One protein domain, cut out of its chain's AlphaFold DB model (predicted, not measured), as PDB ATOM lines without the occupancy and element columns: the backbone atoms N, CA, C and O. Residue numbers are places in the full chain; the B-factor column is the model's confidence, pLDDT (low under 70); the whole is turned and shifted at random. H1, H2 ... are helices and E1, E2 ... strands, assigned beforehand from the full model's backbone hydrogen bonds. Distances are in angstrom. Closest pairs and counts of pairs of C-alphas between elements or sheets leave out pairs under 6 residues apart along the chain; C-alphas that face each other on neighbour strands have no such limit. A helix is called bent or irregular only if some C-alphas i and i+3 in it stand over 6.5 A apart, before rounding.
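This is residues 231 to 255, 280 to 319 and 359 to 416 of the 416 residues of an uncharacterized protein of Pterula gracilis (UniProt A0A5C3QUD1). A strongly twisted, branched sheet of seven strands is built round the long, bent strand E1, and both helices, H1 and H2, cover the same face of it. E5 and then E4 extend the sheet on one side of E1; on the other side E6 and E2 pair with different parts of E1, E7 follows beside E6 and E3 beside E2, and a long loop, residues 383 to 403, comes after H2. The printed part has 123 residues, with two named helices and seven named strands in the order E1 E2 E3 H1 E4 E5 H2 E6 E7. The sheet is mixed, with E2 and E3 its one parallel pair, and the class is mixed, helices and strands. The whole is compact, with a radius of gyration of the C-alphas of 13.9 A and spans of 42 by 37 by 26 A.

E1, residues 232 to 242, begins at C-alpha 232 (120.802, 92.186, 104.766), is 23.6 A long and bends by 91 degrees at residue 239. E2 is residues 250 to 253 and E3 residues 282 to 285. H1, residues 287 to 302, begins at C-alpha 287 (116.094, 93.808, 133.849) and is 22.5 A long. E4 is residues 310 to 314, and E5, residues 363 to 370, is 23.2 A long. H2, residues 371 to 382, is 17.6 A long and irregular, with C-alphas 372 and 375 7.6 A apart. E6 is residues 404 to 407; E7, residues 412 to 415, ends at C-alpha 415 (128.350, 81.808, 115.103).

E1 is antiparallel to E5, with N 237 and O 365 2.8 A apart, to E6, with N 236 and O 404 2.8 A apart, and to E2, with N 241 and O 251 2.9 A apart. E4 is antiparallel to E5, N 366 and O 312 at 2.8 A. E2 and E3 are parallel, N 283 and O 250 at 2.8 A. E6 and E7 form a hairpin, N 405 and O 414 at 2.8 A. H2 is on the sheet at a height of 8.3 A, over E1 and E5; its closest C-alphas to E1 are those of Arg 371 and Arg 232, 5.3 A. H1 is on the same face at a height of 8.5 A, along the strands at 16 degrees to E5 on the local plane. H1 and H2 are near each other, with 5 pairs of C-alphas within 10 A. Every O i to N i+4 pair is within hydrogen-bond range in H1, and 6 of 8 are in H2.

The two C-alphas farthest apart, those of Ala 391 and Arg 409, are 43.0 A apart. Residues 256 to 279 and 320 to 358 are not printed, with C-alpha gaps of 21.8 A and 13.7 A. The link H2 to E6 is long; within it residues 386 to 387 pair antiparallel with residues 394 to 395. Mean pLDDT of the printed part is 90.3, and residues 359, 360 and 389 are under 70.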
ATOM      1  N   ALA A 231     122.091  92.939 100.211       88.56
ATOM      2  CA  ALA A 231     121.755  91.816 101.083       88.56
ATOM      3  C   ALA A 231     121.876  92.219 102.560       88.56
ATOM      4  O   ALA A 231     122.837  92.871 102.986       88.56
ATOM      5  N   ARG A 232     120.890  91.806 103.355       91.50
ATOM      6  CA  ARG A 232     120.802  92.186 104.766       91.50
ATOM      7  C   ARG A 232     121.106  91.008 105.663       91.50
ATOM      8  O   ARG A 232     120.812  89.853 105.356       91.50
ATOM      9  N   SER A 233     121.695  91.304 106.807       94.25
ATOM     10  CA  SER A 233     121.950  90.309 107.843       94.25
ATOM     11  C   SER A 233     121.562  90.868 109.201       94.25
ATOM     12  O   SER A 233     121.304  92.066 109.339       94.25
ATOM     13  N   ALA A 234     121.468  90.000 110.201       96.44
ATOM     14  CA  ALA A 234     121.216  90.425 111.566       96.44
ATOM     15  C   ALA A 234     122.014  89.612 112.576       96.44
ATOM     16  O   ALA A 234     122.049  88.384 112.507       96.44
ATOM     17  N   TRP A 235     122.577  90.293 113.570       97.31
ATOM     18  CA  TRP A 235     123.060  89.634 114.779       97.31
ATOM     19  C   TRP A 235     121.889  89.308 115.699       97.31
ATOM     20  O   TRP A 235     121.063  90.174 115.991       97.31
ATOM     21  N   VAL A 236     121.835  88.064 116.169       97.06
ATOM     22  CA  VAL A 236     120.855  87.571 117.139       97.06
ATOM     23  C   VAL A 236     121.514  87.491 118.510       97.06
ATOM     24  O   VAL A 236     122.436  86.705 118.727       97.06
ATOM     25  N   ILE A 237     121.012  88.300 119.438       97.62
ATOM     26  CA  ILE A 237     121.519  88.416 120.805       97.62
ATOM     27  C   ILE A 237     120.504  87.757 121.739       97.62
ATOM     28  O   ILE A 237     119.393  88.279 121.890       97.62
ATOM     29  N   PRO A 238     120.830  86.607 122.352       97.00
ATOM     30  CA  PRO A 238     119.906  85.948 123.255       97.00
ATOM     31  C   PRO A 238     119.792  86.746 124.557       97.00
ATOM     32  O   PRO A 238     120.789  87.142 125.160       97.00
ATOM     33  N   ILE A 239     118.553  86.972 124.987       97.25
ATOM     34  CA  ILE A 239     118.221  87.612 126.266       97.25
ATOM     35  C   ILE A 239     117.749  86.566 127.274       97.25
ATOM     36  O   ILE A 239     118.104  86.616 128.447       97.25
ATOM     37  N   ARG A 240     116.971  85.581 126.818       95.75
ATOM     38  CA  ARG A 240     116.530  84.445 127.632       95.75
ATOM     39  C   ARG A 240     116.446  83.190 126.770       95.75
ATOM     40  O   ARG A 240     115.789  83.220 125.730       95.75
ATOM     41  N   GLY A 241     117.040  82.096 127.243       94.00
ATOM     42  CA  GLY A 241     117.016  80.780 126.601       94.00
ATOM     43  C   GLY A 241     118.287  80.462 125.808       94.00
ATOM     44  O   GLY A 241     119.298  81.156 125.915       94.00
ATOM     45  N   THR A 242     118.222  79.399 125.009       93.38
ATOM     46  CA  THR A 242     119.336  78.905 124.185       93.38
ATOM     47  C   THR A 242     118.916  78.919 122.728       93.38
ATOM     48  O   THR A 242     117.884  78.338 122.395       93.38
ATOM     49  N   LEU A 243     119.690  79.588 121.872       92.38
ATOM     50  CA  LEU A 243     119.445  79.606 120.429       92.38
ATOM     51  C   LEU A 243     119.588  78.200 119.827       92.38
ATOM     52  O   LEU A 243     120.271  77.344 120.373       92.38
ATOM     53  N   ILE A 244     118.947  77.960 118.682       90.75
ATOM     54  CA  ILE A 244     118.926  76.636 118.030       90.75
ATOM     55  C   ILE A 244     120.273  76.220 117.414       90.75
ATOM     56  O   ILE A 244     120.399  75.106 116.918       90.75
ATOM     57  N   TRP A 245     121.259  77.119 117.398       90.25
ATOM     58  CA  TRP A 245     122.596  76.848 116.884       90.25
ATOM     59  C   TRP A 245     123.480  76.382 118.034       90.25
ATOM     60  O   TRP A 245     123.660  77.117 118.998       90.25
ATOM     61  N   GLU A 246     124.029  75.175 117.908       86.06
ATOM     62  CA  GLU A 246     124.732  74.448 118.973       86.06
ATOM     63  C   GLU A 246     125.823  75.272 119.666       86.06
ATOM     64  O   GLU A 246     125.957  75.228 120.881       86.06
ATOM     65  N   GLN A 247     126.560  76.086 118.912       88.50
ATOM     66  CA  GLN A 247     127.675  76.875 119.439       88.50
ATOM     67  C   GLN A 247     127.262  78.233 120.019       88.50
ATOM     68  O   GLN A 247     128.116  78.960 120.527       88.50
ATOM     69  N   ALA A 248     125.990  78.619 119.910       92.31
ATOM     70  CA  ALA A 248     125.528  79.921 120.364       92.31
ATOM     71  C   ALA A 248     125.475  79.990 121.893       92.31
ATOM     72  O   ALA A 248     125.073  79.043 122.570       92.31
ATOM     73  N   SER A 249     125.823  81.151 122.445       93.88
ATOM     74  CA  SER A 249     125.706  81.379 123.882       93.88
ATOM     75  C   SER A 249     124.263  81.259 124.359       93.88
ATOM     76  O   SER A 249     123.326  81.738 123.714       93.88
ATOM     77  N   ARG A 250     124.085  80.667 125.542       94.25
ATOM     78  CA  ARG A 250     122.803  80.690 126.256       94.25
ATOM     79  C   ARG A 250     122.687  81.971 127.074       94.25
ATOM     80  O   ARG A 250     123.693  82.492 127.547       94.25
ATOM     81  N   ALA A 251     121.468  82.450 127.282       95.31
ATOM     82  CA  ALA A 251     121.206  83.643 128.075       95.31
ATOM     83  C   ALA A 251     120.212  83.361 129.201       95.31
ATOM     84  O   ALA A 251     119.205  82.672 129.012       95.31
ATOM     85  N   ILE A 252     120.492  83.916 130.374       94.75
ATOM     86  CA  ILE A 252     119.684  83.753 131.580       94.75
ATOM     87  C   ILE A 252     119.362  85.141 132.121       94.75
ATOM     88  O   ILE A 252     120.239  85.998 132.186       94.75
ATOM     89  N   VAL A 253     118.107  85.350 132.521       95.44
ATOM     90  CA  VAL A 253     117.712  86.562 133.243       95.44
ATOM     91  C   VAL A 253     117.624  86.227 134.720       95.44
ATOM     92  O   VAL A 253     116.889  85.315 135.099       95.44
ATOM     93  N   ILE A 254     118.370  86.954 135.537       94.75
ATOM     94  CA  ILE A 254     118.369  86.828 136.991       94.75
ATOM     95  C   ILE A 254     117.597  88.002 137.597       94.75
ATOM     96  O   ILE A 254     117.594  89.116 137.060       94.75
ATOM     97  N   LEU A 255     116.906  87.737 138.702       92.75
ATOM     98  CA  LEU A 255     116.354  88.781 139.549       92.75
ATOM     99  C   LEU A 255     117.533  89.492 140.197       92.75
ATOM    100  O   LEU A 255     118.396  88.862 140.802       92.75
ATOM    101  N   PHE A 280     130.504  76.367 126.661       74.25
ATOM    102  CA  PHE A 280     129.380  77.265 126.416       74.25
ATOM    103  C   PHE A 280     129.409  78.490 127.328       74.25
ATOM    104  O   PHE A 280     129.158  78.412 128.530       74.25
ATOM    105  N   HIS A 281     129.621  79.659 126.724       88.25
ATOM    106  CA  HIS A 281     129.515  80.937 127.418       88.25
ATOM    107  C   HIS A 281     128.049  81.265 127.756       88.25
ATOM    108  O   HIS A 281     127.165  81.164 126.895       88.25
ATOM    109  N   ILE A 282     127.795  81.699 128.994       92.56
ATOM    110  CA  ILE A 282     126.473  82.085 129.508       92.56
ATOM    111  C   ILE A 282     126.402  83.602 129.622       92.56
ATOM    112  O   ILE A 282     127.228  84.212 130.292       92.56
ATOM    113  N   ILE A 283     125.389  84.212 129.015       94.38
ATOM    114  CA  ILE A 283     125.110  85.641 129.162       94.38
ATOM    115  C   ILE A 283     124.149  85.835 130.338       94.38
ATOM    116  O   ILE A 283     123.037  85.298 130.329       94.38
ATOM    117  N   LEU A 284     124.572  86.599 131.344       94.25
ATOM    118  CA  LEU A 284     123.762  86.922 132.519       94.25
ATOM    119  C   LEU A 284     123.144  88.316 132.380       94.25
ATOM    120  O   LEU A 284     123.833  89.338 132.412       94.25
ATOM    121  N   TRP A 285     121.821  88.349 132.269       95.50
ATOM    122  CA  TRP A 285     121.033  89.567 132.154       95.50
ATOM    123  C   TRP A 285     120.294  89.884 133.449       95.50
ATOM    124  O   TRP A 285     119.732  89.008 134.096       95.50
ATOM    125  N   THR A 286     120.193  91.169 133.762       94.44
ATOM    126  CA  THR A 286     119.208  91.712 134.704       94.44
ATOM    127  C   THR A 286     118.227  92.593 133.930       94.44
ATOM    128  O   THR A 286     118.523  93.044 132.818       94.44
ATOM    129  N   ARG A 287     117.046  92.880 134.488       95.25
ATOM    130  CA  ARG A 287     116.094  93.808 133.849       95.25
ATOM    131  C   ARG A 287     116.693  95.200 133.584       95.25
ATOM    132  O   ARG A 287     116.510  95.690 132.468       95.25
ATOM    133  N   PRO A 288     117.414  95.834 134.533       94.19
ATOM    134  CA  PRO A 288     118.087  97.102 134.265       94.19
ATOM    135  C   PRO A 288     119.096  97.009 133.120       94.19
ATOM    136  O   PRO A 288     119.069  97.865 132.241       94.19
ATOM    137  N   ARG A 289     119.897  95.935 133.060       94.62
ATOM    138  CA  ARG A 289     120.861  95.703 131.972       94.62
ATOM    139  C   ARG A 289     120.207  95.583 130.612       94.62
ATOM    140  O   ARG A 289     120.668  96.199 129.660       94.62
ATOM    141  N   ILE A 290     119.113  94.829 130.516       96.62
ATOM    142  CA  ILE A 290     118.355  94.698 129.264       96.62
ATOM    143  C   ILE A 290     117.863  96.078 128.806       96.62
ATOM    144  O   ILE A 290     117.981  96.420 127.630       96.62
ATOM    145  N   ARG A 291     117.356  96.901 129.734       96.12
ATOM    146  CA  ARG A 291     116.901  98.264 129.433       96.12
ATOM    147  C   ARG A 291     118.051  99.178 129.008       96.12
ATOM    148  O   ARG A 291     117.909  99.898 128.021       96.12
ATOM    149  N   ALA A 292     119.172  99.149 129.728       95.44
ATOM    150  CA  ALA A 292     120.365  99.932 129.419       95.44
ATOM    151  C   ALA A 292     120.930  99.555 128.045       95.44
ATOM    152  O   ALA A 292     121.183 100.432 127.217       95.44
ATOM    153  N   PHE A 293     121.013  98.257 127.758       97.25
ATOM    154  CA  PHE A 293     121.446  97.740 126.469       97.25
ATOM    155  C   PHE A 293     120.508  98.164 125.334       97.25
ATOM    156  O   PHE A 293     120.958  98.662 124.304       97.25
ATOM    157  N   TRP A 294     119.191  98.062 125.528       97.38
ATOM    158  CA  TRP A 294     118.223  98.535 124.536       97.38
ATOM    159  C   TRP A 294     118.329 100.042 124.285       97.38
ATOM    160  O   TRP A 294     118.302 100.486 123.138       97.38
ATOM    161  N   LYS A 295     118.506 100.842 125.344       96.38
ATOM    162  CA  LYS A 295     118.729 102.289 125.234       96.38
ATOM    163  C   LYS A 295     120.007 102.603 124.453       96.38
ATOM    164  O   LYS A 295     119.991 103.499 123.612       96.38
ATOM    165  N   TYR A 296     121.079 101.852 124.694       96.00
ATOM    166  CA  TYR A 296     122.322 101.948 123.934       96.00
ATOM    167  C   TYR A 296     122.102 101.654 122.443       96.00
ATOM    168  O   TYR A 296     122.475 102.468 121.598       96.00
ATOM    169  N   LEU A 297     121.408 100.561 122.110       96.25
ATOM    170  CA  LEU A 297     121.087 100.224 120.720       96.25
ATOM    171  C   LEU A 297     120.231 101.309 120.053       96.25
ATOM    172  O   LEU A 297     120.510 101.694 118.919       96.25
ATOM    173  N   LYS A 298     119.236 101.861 120.760       95.12
ATOM    174  CA  LYS A 298     118.433 102.999 120.278       95.12
ATOM    175  C   LYS A 298     119.289 104.234 120.003       95.12
ATOM    176  O   LYS A 298     119.085 104.893 118.988       95.12
ATOM    177  N   ALA A 299     120.237 104.554 120.882       94.12
ATOM    178  CA  ALA A 299     121.143 105.684 120.685       94.12
ATOM    179  C   ALA A 299     122.046 105.474 119.460       94.12
ATOM    180  O   ALA A 299     122.240 106.394 118.671       94.12
ATOM    181  N   LEU A 300     122.530 104.248 119.261       92.88
ATOM    182  CA  LEU A 300     123.327 103.859 118.101       92.88
ATOM    183  C   LEU A 300     122.508 103.924 116.796       92.88
ATOM    184  O   LEU A 300     123.000 104.450 115.799       92.88
ATOM    185  N   HIS A 301     121.241 103.491 116.821       92.88
ATOM    186  CA  HIS A 301     120.288 103.630 115.706       92.88
ATOM    187  C   HIS A 301     119.950 105.089 115.385       92.88
ATOM    188  O   HIS A 301     119.817 105.432 114.218       92.88
ATOM    189  N   ALA A 302     119.818 105.958 116.387       91.12
ATOM    190  CA  ALA A 302     119.490 107.368 116.170       91.12
ATOM    191  C   ALA A 302     120.707 108.228 115.778       91.12
ATOM    192  O   ALA A 302     120.538 109.263 115.130       91.12
ATOM    193  N   GLY A 303     121.906 107.825 116.207       88.38
ATOM    194  CA  GLY A 303     123.148 108.585 116.092       88.38
ATOM    195  C   GLY A 303     124.018 108.167 114.910       88.38
ATOM    196  O   GLY A 303     123.642 108.331 113.752       88.38
ATOM    197  N   SER A 304     125.217 107.657 115.207       74.69
ATOM    198  CA  SER A 304     126.281 107.404 114.223       74.69
ATOM    199  C   SER A 304     125.904 106.413 113.123       74.69
ATOM    200  O   SER A 304     126.497 106.469 112.050       74.69
ATOM    201  N   LEU A 305     124.916 105.545 113.355       77.25
ATOM    202  CA  LEU A 305     124.456 104.529 112.402       77.25
ATOM    203  C   LEU A 305     123.014 104.772 111.938       77.25
ATOM    204  O   LEU A 305     122.279 103.827 111.627       77.25
ATOM    205  N   ARG A 306     122.594 106.043 111.895       76.31
ATOM    206  CA  ARG A 306     121.241 106.434 111.496       76.31
ATOM    207  C   ARG A 306     120.862 105.868 110.133       76.31
ATOM    208  O   ARG A 306     121.476 106.182 109.122       76.31
ATOM    209  N   GLY A 307     119.824 105.033 110.128       73.19
ATOM    210  CA  GLY A 307     119.304 104.397 108.916       73.19
ATOM    211  C   GLY A 307     120.154 103.246 108.370       73.19
ATOM    212  O   GLY A 307     119.774 102.665 107.370       73.19
ATOM    213  N   GLN A 308     121.261 102.867 109.016       85.25
ATOM    214  CA  GLN A 308     122.084 101.726 108.578       85.25
ATOM    215  C   GLN A 308     121.735 100.439 109.317       85.25
ATOM    216  O   GLN A 308     121.834  99.341 108.767       85.25
ATOM    217  N   ILE A 309     121.289 100.578 110.566       94.69
ATOM    218  CA  ILE A 309     120.861  99.446 111.373       94.69
ATOM    219  C   ILE A 309     119.353  99.439 111.601       94.69
ATOM    220  O   ILE A 309     118.662 100.450 111.472       94.69
ATOM    221  N   GLY A 310     118.811  98.269 111.901       95.75
ATOM    222  CA  GLY A 310     117.430  98.071 112.333       95.75
ATOM    223  C   GLY A 310     117.430  97.261 113.613       95.75
ATOM    224  O   GLY A 310     118.330  96.455 113.833       95.75
ATOM    225  N   LEU A 311     116.436  97.458 114.466       97.12
ATOM    226  CA  LEU A 311     116.351  96.775 115.752       97.12
ATOM    227  C   LEU A 311     115.001  96.083 115.876       97.12
ATOM    228  O   LEU A 311     113.967  96.670 115.557       97.12
ATOM    229  N   SER A 312     114.993  94.854 116.380       97.19
ATOM    230  CA  SER A 312     113.760  94.225 116.848       97.19
ATOM    231  C   SER A 312     113.978  93.457 118.141       97.19
ATOM    232  O   SER A 312     114.913  92.669 118.269       97.19
ATOM    233  N   PHE A 313     113.090  93.669 119.106       97.50
ATOM    234  CA  PHE A 313     113.012  92.895 120.335       97.50
ATOM    235  C   PHE A 313     111.899  91.856 120.209       97.50
ATOM    236  O   PHE A 313     110.726  92.190 120.042       97.50
ATOM    237  N   HIS A 314     112.272  90.581 120.275       95.69
ATOM    238  CA  HIS A 314     111.353  89.453 120.206       95.69
ATOM    239  C   HIS A 314     111.214  88.850 121.595       95.69
ATOM    240  O   HIS A 314     112.081  88.093 122.029       95.69
ATOM    241  N   CYS A 315     110.129  89.182 122.292       94.88
ATOM    242  CA  CYS A 315     109.795  88.577 123.574       94.88
ATOM    243  C   CYS A 315     108.862  87.389 123.367       94.88
ATOM    244  O   CYS A 315     107.815  87.526 122.734       94.88
ATOM    245  N   VAL A 316     109.214  86.243 123.947       90.94
ATOM    246  CA  VAL A 316     108.253  85.155 124.128       90.94
ATOM    247  C   VAL A 316     107.499  85.404 125.425       90.94
ATOM    248  O   VAL A 316     108.105  85.611 126.479       90.94
ATOM    249  N   GLU A 317     106.174  85.405 125.344       85.50
ATOM    250  CA  GLU A 317     105.332  85.427 126.530       85.50
ATOM    251  C   GLU A 317     105.462  84.075 127.248       85.50
ATOM    252  O   GLU A 317     105.324  83.032 126.600       85.50
ATOM    253  N   PRO A 318     105.789  84.053 128.553       77.50
ATOM    254  CA  PRO A 318     105.875  82.796 129.279       77.50
ATOM    255  C   PRO A 318     104.534  82.058 129.162       77.50
ATOM    256  O   PRO A 318     103.487  82.712 129.186       77.50
ATOM    257  N   PRO A 319     104.537  80.718 129.028       73.25
ATOM    258  CA  PRO A 319     103.298  79.959 128.963       73.25
ATOM    259  C   PRO A 319     102.446  80.326 130.177       73.25
ATOM    260  O   PRO A 319     102.905  80.212 131.315       73.25
ATOM    261  N   PRO A 359     111.919  78.366 117.475       58.81
ATOM    262  CA  PRO A 359     112.425  78.713 118.797       58.81
ATOM    263  C   PRO A 359     111.283  79.314 119.622       58.81
ATOM    264  O   PRO A 359     111.157  80.527 119.755       58.81
ATOM    265  N   LYS A 360     110.374  78.468 120.110       66.56
ATOM    266  CA  LYS A 360     109.099  78.889 120.689       66.56
ATOM    267  C   LYS A 360     109.302  79.576 122.031       66.56
ATOM    268  O   LYS A 360     108.388  80.253 122.463       66.56
ATOM    269  N   ASN A 361     110.494  79.465 122.627       83.38
ATOM    270  CA  ASN A 361     110.774  79.877 123.998       83.38
ATOM    271  C   ASN A 361     112.056  80.718 124.141       83.38
ATOM    272  O   ASN A 361     112.739  80.612 125.156       83.38
ATOM    273  N   ILE A 362     112.421  81.520 123.133       93.50
ATOM    274  CA  ILE A 362     113.640  82.344 123.190       93.50
ATOM    275  C   ILE A 362     113.310  83.822 123.054       93.50
ATOM    276  O   ILE A 362     112.886  84.278 121.988       93.50
ATOM    277  N   THR A 363     113.610  84.585 124.101       95.94
ATOM    278  CA  THR A 363     113.597  86.046 124.024       95.94
ATOM    279  C   THR A 363     114.949  86.527 123.519       95.94
ATOM    280  O   THR A 363     115.989  86.153 124.067       95.94
ATOM    281  N   HIS A 364     114.952  87.335 122.465       97.06
ATOM    282  CA  HIS A 364     116.176  87.789 121.811       97.06
ATOM    283  C   HIS A 364     116.012  89.176 121.188       97.06
ATOM    284  O   HIS A 364     114.900  89.631 120.912       97.06
ATOM    285  N   ILE A 365     117.139  89.837 120.943       98.00
ATOM    286  CA  ILE A 365     117.226  91.061 120.142       98.00
ATOM    287  C   ILE A 365     117.831  90.702 118.787       98.00
ATOM    288  O   ILE A 365     118.791  89.933 118.724       98.00
ATOM    289  N   LYS A 366     117.292  91.271 117.707       97.44
ATOM    290  CA  LYS A 366     117.945  91.292 116.397       97.44
ATOM    291  C   LYS A 366     118.448  92.691 116.087       97.44
ATOM    292  O   LYS A 366     117.702  93.661 116.216       97.44
ATOM    293  N   VAL A 367     119.696  92.765 115.641       97.25
ATOM    294  CA  VAL A 367     120.320  93.983 115.118       97.25
ATOM    295  C   VAL A 367     120.561  93.766 113.633       97.25
ATOM    296  O   VAL A 367     121.526  93.108 113.260       97.25
ATOM    297  N   TYR A 368     119.652  94.262 112.796       96.56
ATOM    298  CA  TYR A 368     119.764  94.213 111.341       96.56
ATOM    299  C   TYR A 368     120.804  95.220 110.864       96.56
ATOM    300  O   TYR A 368     120.848  96.334 111.374       96.56
ATOM    301  N   HIS A 369     121.589  94.860 109.859       94.25
ATOM    302  CA  HIS A 369     122.606  95.714 109.247       94.25
ATOM    303  C   HIS A 369     122.864  95.277 107.796       94.25
ATOM    304  O   HIS A 369     122.385  94.222 107.357       94.25
ATOM    305  N   ALA A 370     123.610  96.090 107.049       91.12
ATOM    306  CA  ALA A 370     124.161  95.686 105.758       91.12
ATOM    307  C   ALA A 370     125.187  94.560 105.960       91.12
ATOM    308  O   ALA A 370     125.906  94.541 106.964       91.12
ATOM    309  N   ARG A 371     125.233  93.579 105.058       88.75
ATOM    310  CA  ARG A 371     126.058  92.369 105.220       88.75
ATOM    311  C   ARG A 371     127.545  92.693 105.412       88.75
ATOM    312  O   ARG A 371     128.198  92.091 106.260       88.75
ATOM    313  N   GLU A 372     128.045  93.685 104.690       87.12
ATOM    314  CA  GLU A 372     129.411  94.211 104.753       87.12
ATOM    315  C   GLU A 372     129.802  94.771 106.131       87.12
ATOM    316  O   GLU A 372     130.978  94.750 106.497       87.12
ATOM    317  N   ASP A 373     128.828  95.199 106.937       90.19
ATOM    318  CA  ASP A 373     129.071  95.778 108.258       90.19
ATOM    319  C   ASP A 373     128.998  94.752 109.397       90.19
ATOM    320  O   ASP A 373     129.222  95.110 110.555       90.19
ATOM    321  N   ALA A 374     128.747  93.469 109.105       91.31
ATOM    322  CA  ALA A 374     128.548  92.430 110.119       91.31
ATOM    323  C   ALA A 374     129.651  92.406 111.184       91.31
ATOM    324  O   ALA A 374     129.365  92.473 112.381       91.31
ATOM    325  N   THR A 375     130.915  92.371 110.761       88.62
ATOM    326  CA  THR A 375     132.072  92.313 111.665       88.62
ATOM    327  C   THR A 375     132.215  93.582 112.504       88.62
ATOM    328  O   THR A 375     132.596  93.517 113.674       88.62
ATOM    329  N   ARG A 376     131.886  94.747 111.937       89.56
ATOM    330  CA  ARG A 376     131.969  96.031 112.645       89.56
ATOM    331  C   ARG A 376     130.869  96.153 113.686       89.56
ATOM    332  O   ARG A 376     131.160  96.462 114.836       89.56
ATOM    333  N   ILE A 377     129.629  95.823 113.321       93.69
ATOM    334  CA  ILE A 377     128.511  95.778 114.270       93.69
ATOM    335  C   ILE A 377     128.809  94.779 115.389       93.69
ATOM    336  O   ILE A 377     128.619  95.108 116.556       93.69
ATOM    337  N   ARG A 378     129.361  93.599 115.075       93.62
ATOM    338  CA  ARG A 378     129.763  92.614 116.092       93.62
ATOM    339  C   ARG A 378     130.735  93.196 117.109       93.62
ATOM    340  O   ARG A 378     130.571  92.956 118.305       93.62
ATOM    341  N   ARG A 379     131.725  93.951 116.633       91.19
ATOM    342  CA  ARG A 379     132.702  94.626 117.483       91.19
ATOM    343  C   ARG A 379     132.044  95.678 118.371       91.19
ATOM    344  O   ARG A 379     132.288  95.664 119.568       91.19
ATOM    345  N   ILE A 380     131.178  96.524 117.813       94.00
ATOM    346  CA  ILE A 380     130.457  97.541 118.592       94.00
ATOM    347  C   ILE A 380     129.632  96.886 119.712       94.00
ATOM    348  O   ILE A 380     129.653  97.340 120.850       94.00
ATOM    349  N   LEU A 381     128.959  95.771 119.410       95.44
ATOM    350  CA  LEU A 381     128.219  94.995 120.410       95.44
ATOM    351  C   LEU A 381     129.142  94.390 121.478       95.44
ATOM    352  O   LEU A 381     128.774  94.345 122.646       95.44
ATOM    353  N   HIS A 382     130.327  93.920 121.090       92.31
ATOM    354  CA  HIS A 382     131.315  93.352 122.010       92.31
ATOM    355  C   HIS A 382     131.944  94.403 122.939       92.31
ATOM    356  O   HIS A 382     132.258  94.096 124.085       92.31
ATOM    357  N   GLU A 383     132.105  95.637 122.460       93.50
ATOM    358  CA  GLU A 383     132.638  96.772 123.227       93.50
ATOM    359  C   GLU A 383     131.595  97.429 124.143       93.50
ATOM    360  O   GLU A 383     131.937  98.342 124.894       93.50
ATOM    361  N   TRP A 384     130.330  96.994 124.103       95.25
ATOM    362  CA  TRP A 384     129.314  97.529 125.002       95.25
ATOM    363  C   TRP A 384     129.644  97.199 126.463       95.25
ATOM    364  O   TRP A 384     129.782  96.037 126.850       95.25
ATOM    365  N   GLU A 385     129.731  98.251 127.269       94.38
ATOM    366  CA  GLU A 385     130.024  98.210 128.697       94.38
ATOM    367  C   GLU A 385     128.810  98.732 129.471       94.38
ATOM    368  O   GLU A 385     128.272  99.798 129.159       94.38
ATOM    369  N   ASP A 386     128.389  97.979 130.484       90.62
ATOM    370  CA  ASP A 386     127.392  98.402 131.467       90.62
ATOM    371  C   ASP A 386     128.104  98.959 132.706       90.62
ATOM    372  O   ASP A 386     129.053  98.342 133.199       90.62
ATOM    373  N   ASP A 387     127.658 100.115 133.201       88.12
ATOM    374  CA  ASP A 387     128.146 100.702 134.456       88.12
ATOM    375  C   ASP A 387     127.337 100.103 135.609       88.12
ATOM    376  O   ASP A 387     126.155 100.418 135.796       88.12
ATOM    377  N   ILE A 388     127.953  99.184 136.354       78.12
ATOM    378  CA  ILE A 388     127.279  98.520 137.465       78.12
ATOM    379  C   ILE A 388     127.301  99.456 138.669       78.12
ATOM    380  O   ILE A 388     128.312  99.619 139.349       78.12
ATOM    381  N   GLY A 389     126.143 100.035 138.980       66.19
ATOM    382  CA  GLY A 389     125.897 100.624 140.296       66.19
ATOM    383  C   GLY A 389     126.715 101.878 140.617       66.19
ATOM    384  O   GLY A 389     126.825 102.227 141.789       66.19
ATOM    385  N   GLY A 390     127.280 102.566 139.618       70.19
ATOM    386  CA  GLY A 390     127.963 103.852 139.809       70.19
ATOM    387  C   GLY A 390     129.287 103.764 140.574       70.19
ATOM    388  O   GLY A 390     129.869 104.797 140.902       70.19
ATOM    389  N   ALA A 391     129.786 102.554 140.839       75.81
ATOM    390  CA  ALA A 391     131.097 102.324 141.443       75.81
ATOM    391  C   ALA A 391     132.251 102.490 140.432       75.81
ATOM    392  O   ALA A 391     133.415 102.306 140.783       75.81
ATOM    393  N   GLY A 392     131.940 102.828 139.172       83.00
ATOM    394  CA  GLY A 392     132.913 102.943 138.085       83.00
ATOM    395  C   GLY A 392     133.400 101.594 137.551       83.00
ATOM    396  O   GLY A 392     134.260 101.565 136.671       83.00
ATOM    397  N   GLU A 393     132.856 100.485 138.057       85.31
ATOM    398  CA  GLU A 393     133.118  99.158 137.517       85.31
ATOM    399  C   GLU A 393     132.285  98.942 136.255       85.31
ATOM    400  O   GLU A 393     131.053  99.018 136.257       85.31
ATOM    401  N   LYS A 394     132.989  98.671 135.159       89.62
ATOM    402  CA  LYS A 394     132.388  98.426 133.857       89.62
ATOM    403  C   LYS A 394     132.440  96.949 133.536       89.62
ATOM    404  O   LYS A 394     133.512  96.351 133.573       89.62
ATOM    405  N   VAL A 395     131.301  96.383 133.159       89.62
ATOM    406  CA  VAL A 395     131.219  94.978 132.754       89.62
ATOM    407  C   VAL A 395     130.772  94.861 131.311       89.62
ATOM    408  O   VAL A 395     129.762  95.430 130.894       89.62
ATOM    409  N   ARG A 396     131.520  94.065 130.549       92.88
ATOM    410  CA  ARG A 396     131.200  93.708 129.169       92.88
ATOM    411  C   ARG A 396     130.333  92.463 129.153       92.88
ATOM    412  O   ARG A 396     130.813  91.338 129.100       92.88
ATOM    413  N   VAL A 397     129.021  92.662 129.186       92.25
ATOM    414  CA  VAL A 397     128.040  91.562 129.256       92.25
ATOM    415  C   VAL A 397     128.141  90.603 128.057       92.25
ATOM    416  O   VAL A 397     127.793  89.430 128.171       92.25
ATOM    417  N   LEU A 398     128.612  91.096 126.907       94.25
ATOM    418  CA  LEU A 398     128.773  90.330 125.665       94.25
ATOM    419  C   LEU A 398     130.231  89.923 125.384       94.25
ATOM    420  O   LEU A 398     130.557  89.505 124.265       94.25
ATOM    421  N   GLU A 399     131.122  90.053 126.366       91.69
ATOM    422  CA  GLU A 399     132.474  89.505 126.279       91.69
ATOM    423  C   GLU A 399     132.412  87.977 126.228       91.69
ATOM    424  O   GLU A 399     131.599  87.376 126.916       91.69
ATOM    425  N   GLY A 400     133.180  87.344 125.335       89.62
ATOM    426  CA  GLY A 400     133.180  85.884 125.146       89.62
ATOM    427  C   GLY A 400     131.878  85.265 124.607       89.62
ATOM    428  O   GLY A 400     131.870  84.091 124.234       89.62
ATOM    429  N   ALA A 401     130.786  86.030 124.532       92.69
ATOM    430  CA  ALA A 401     129.497  85.555 124.051       92.69
ATOM    431  C   ALA A 401     129.574  85.186 122.568       92.69
ATOM    432  O   ALA A 401     129.973  86.016 121.764       92.69
ATOM    433  N   ARG A 402     129.126  83.988 122.196       93.44
ATOM    434  CA  ARG A 402     129.033  83.520 120.809       93.44
ATOM    435  C   ARG A 402     127.668  83.889 120.236       93.44
ATOM    436  O   ARG A 402     126.655  83.282 120.597       93.44
ATOM    437  N   LEU A 403     127.624  84.911 119.386       94.94
ATOM    438  CA  LEU A 403     126.390  85.428 118.785       94.94
ATOM    439  C   LEU A 403     126.140  84.781 117.425       94.94
ATOM    440  O   LEU A 403     127.073  84.343 116.761       94.94
ATOM    441  N   VAL A 404     124.884  84.745 116.984       94.38
ATOM    442  CA  VAL A 404     124.526  84.163 115.681       94.38
ATOM    443  C   VAL A 404     124.255  85.269 114.676       94.38
ATOM    444  O   VAL A 404     123.401  86.122 114.912       94.38
ATOM    445  N   LEU A 405     124.944  85.229 113.542       94.75
ATOM    446  CA  LEU A 405     124.615  86.022 112.366       94.75
ATOM    447  C   LEU A 405     123.582  85.255 111.539       94.75
ATOM    448  O   LEU A 405     123.805  84.088 111.216       94.75
ATOM    449  N   VAL A 406     122.470  85.894 111.187       93.81
ATOM    450  CA  VAL A 406     121.443  85.336 110.294       93.81
ATOM    451  C   VAL A 406     121.308  86.169 109.021       93.81
ATOM    452  O   VAL A 406     121.521  87.381 109.051       93.81
ATOM    453  N   ASP A 407     120.941  85.530 107.913       92.19
ATOM    454  CA  ASP A 407     120.582  86.221 106.671       92.19
ATOM    455  C   ASP A 407     119.164  86.827 106.735       92.19
ATOM    456  O   ASP A 407     118.425  86.673 107.712       92.19
ATOM    457  N   GLU A 408     118.755  87.503 105.663       88.56
ATOM    458  CA  GLU A 408     117.406  88.056 105.472       88.56
ATOM    459  C   GLU A 408     116.270  87.017 105.552       88.56
ATOM    460  O   GLU A 408     115.125  87.368 105.834       88.56
ATOM    461  N   ARG A 409     116.576  85.728 105.355       86.94
ATOM    462  CA  ARG A 409     115.633  84.606 105.485       86.94
ATOM    463  C   ARG A 409     115.655  83.989 106.886       86.94
ATOM    464  O   ARG A 409     114.919  83.037 107.146       86.94
ATOM    465  N   GLY A 410     116.481  84.513 107.791       85.25
ATOM    466  CA  GLY A 410     116.660  84.001 109.144       85.25
ATOM    467  C   GLY A 410     117.475  82.709 109.221       85.25
ATOM    468  O   GLY A 410     117.434  82.044 110.257       85.25
ATOM    469  N   LYS A 411     118.197  82.327 108.161       86.81
ATOM    470  CA  LYS A 411     119.109  81.180 108.192       86.81
ATOM    471  C   LYS A 411     120.411  81.587 108.867       86.81
ATOM    472  O   LYS A 411     120.963  82.642 108.568       86.81
ATOM    473  N   GLY A 412     120.891  80.745 109.782       82.00
ATOM    474  CA  GLY A 412     122.181  80.956 110.435       82.00
ATOM    475  C   GLY A 412     123.317  80.913 109.424       82.00
ATOM    476  O   GLY A 412     123.394  79.990 108.618       82.00
ATOM    477  N   VAL A 413     124.164  81.930 109.483       79.88
ATOM    478  CA  VAL A 413     125.310  82.139 108.595       79.88
ATOM    479  C   VAL A 413     126.579  81.726 109.318       79.88
ATOM    480  O   VAL A 413     127.340  80.902 108.828       79.88
ATOM    481  N   VAL A 414     126.783  82.302 110.503       82.69
ATOM    482  CA  VAL A 414     127.984  82.132 111.318       82.69
ATOM    483  C   VAL A 414     127.611  82.284 112.792       82.69
ATOM    484  O   VAL A 414     126.720  83.063 113.136       82.69
ATOM    485  N   VAL A 415     128.322  81.565 113.658       79.12
ATOM    486  CA  VAL A 415     128.350  81.808 115.103       79.12
ATOM    487  C   VAL A 415     129.723  82.390 115.480       79.12
ATOM    488  O   VAL A 415     130.731  81.755 115.171       79.12
ATOM    489  N   VAL A 416     129.772  83.593 116.079       75.56
ATOM    490  CA  VAL A 416     131.021  84.324 116.432       75.56
ATOM    491  C   VAL A 416     131.007  84.888 117.840       75.56
ATOM    492  O   VAL A 416     130.095  85.686 118.175       75.56
TER     493      VAL A 416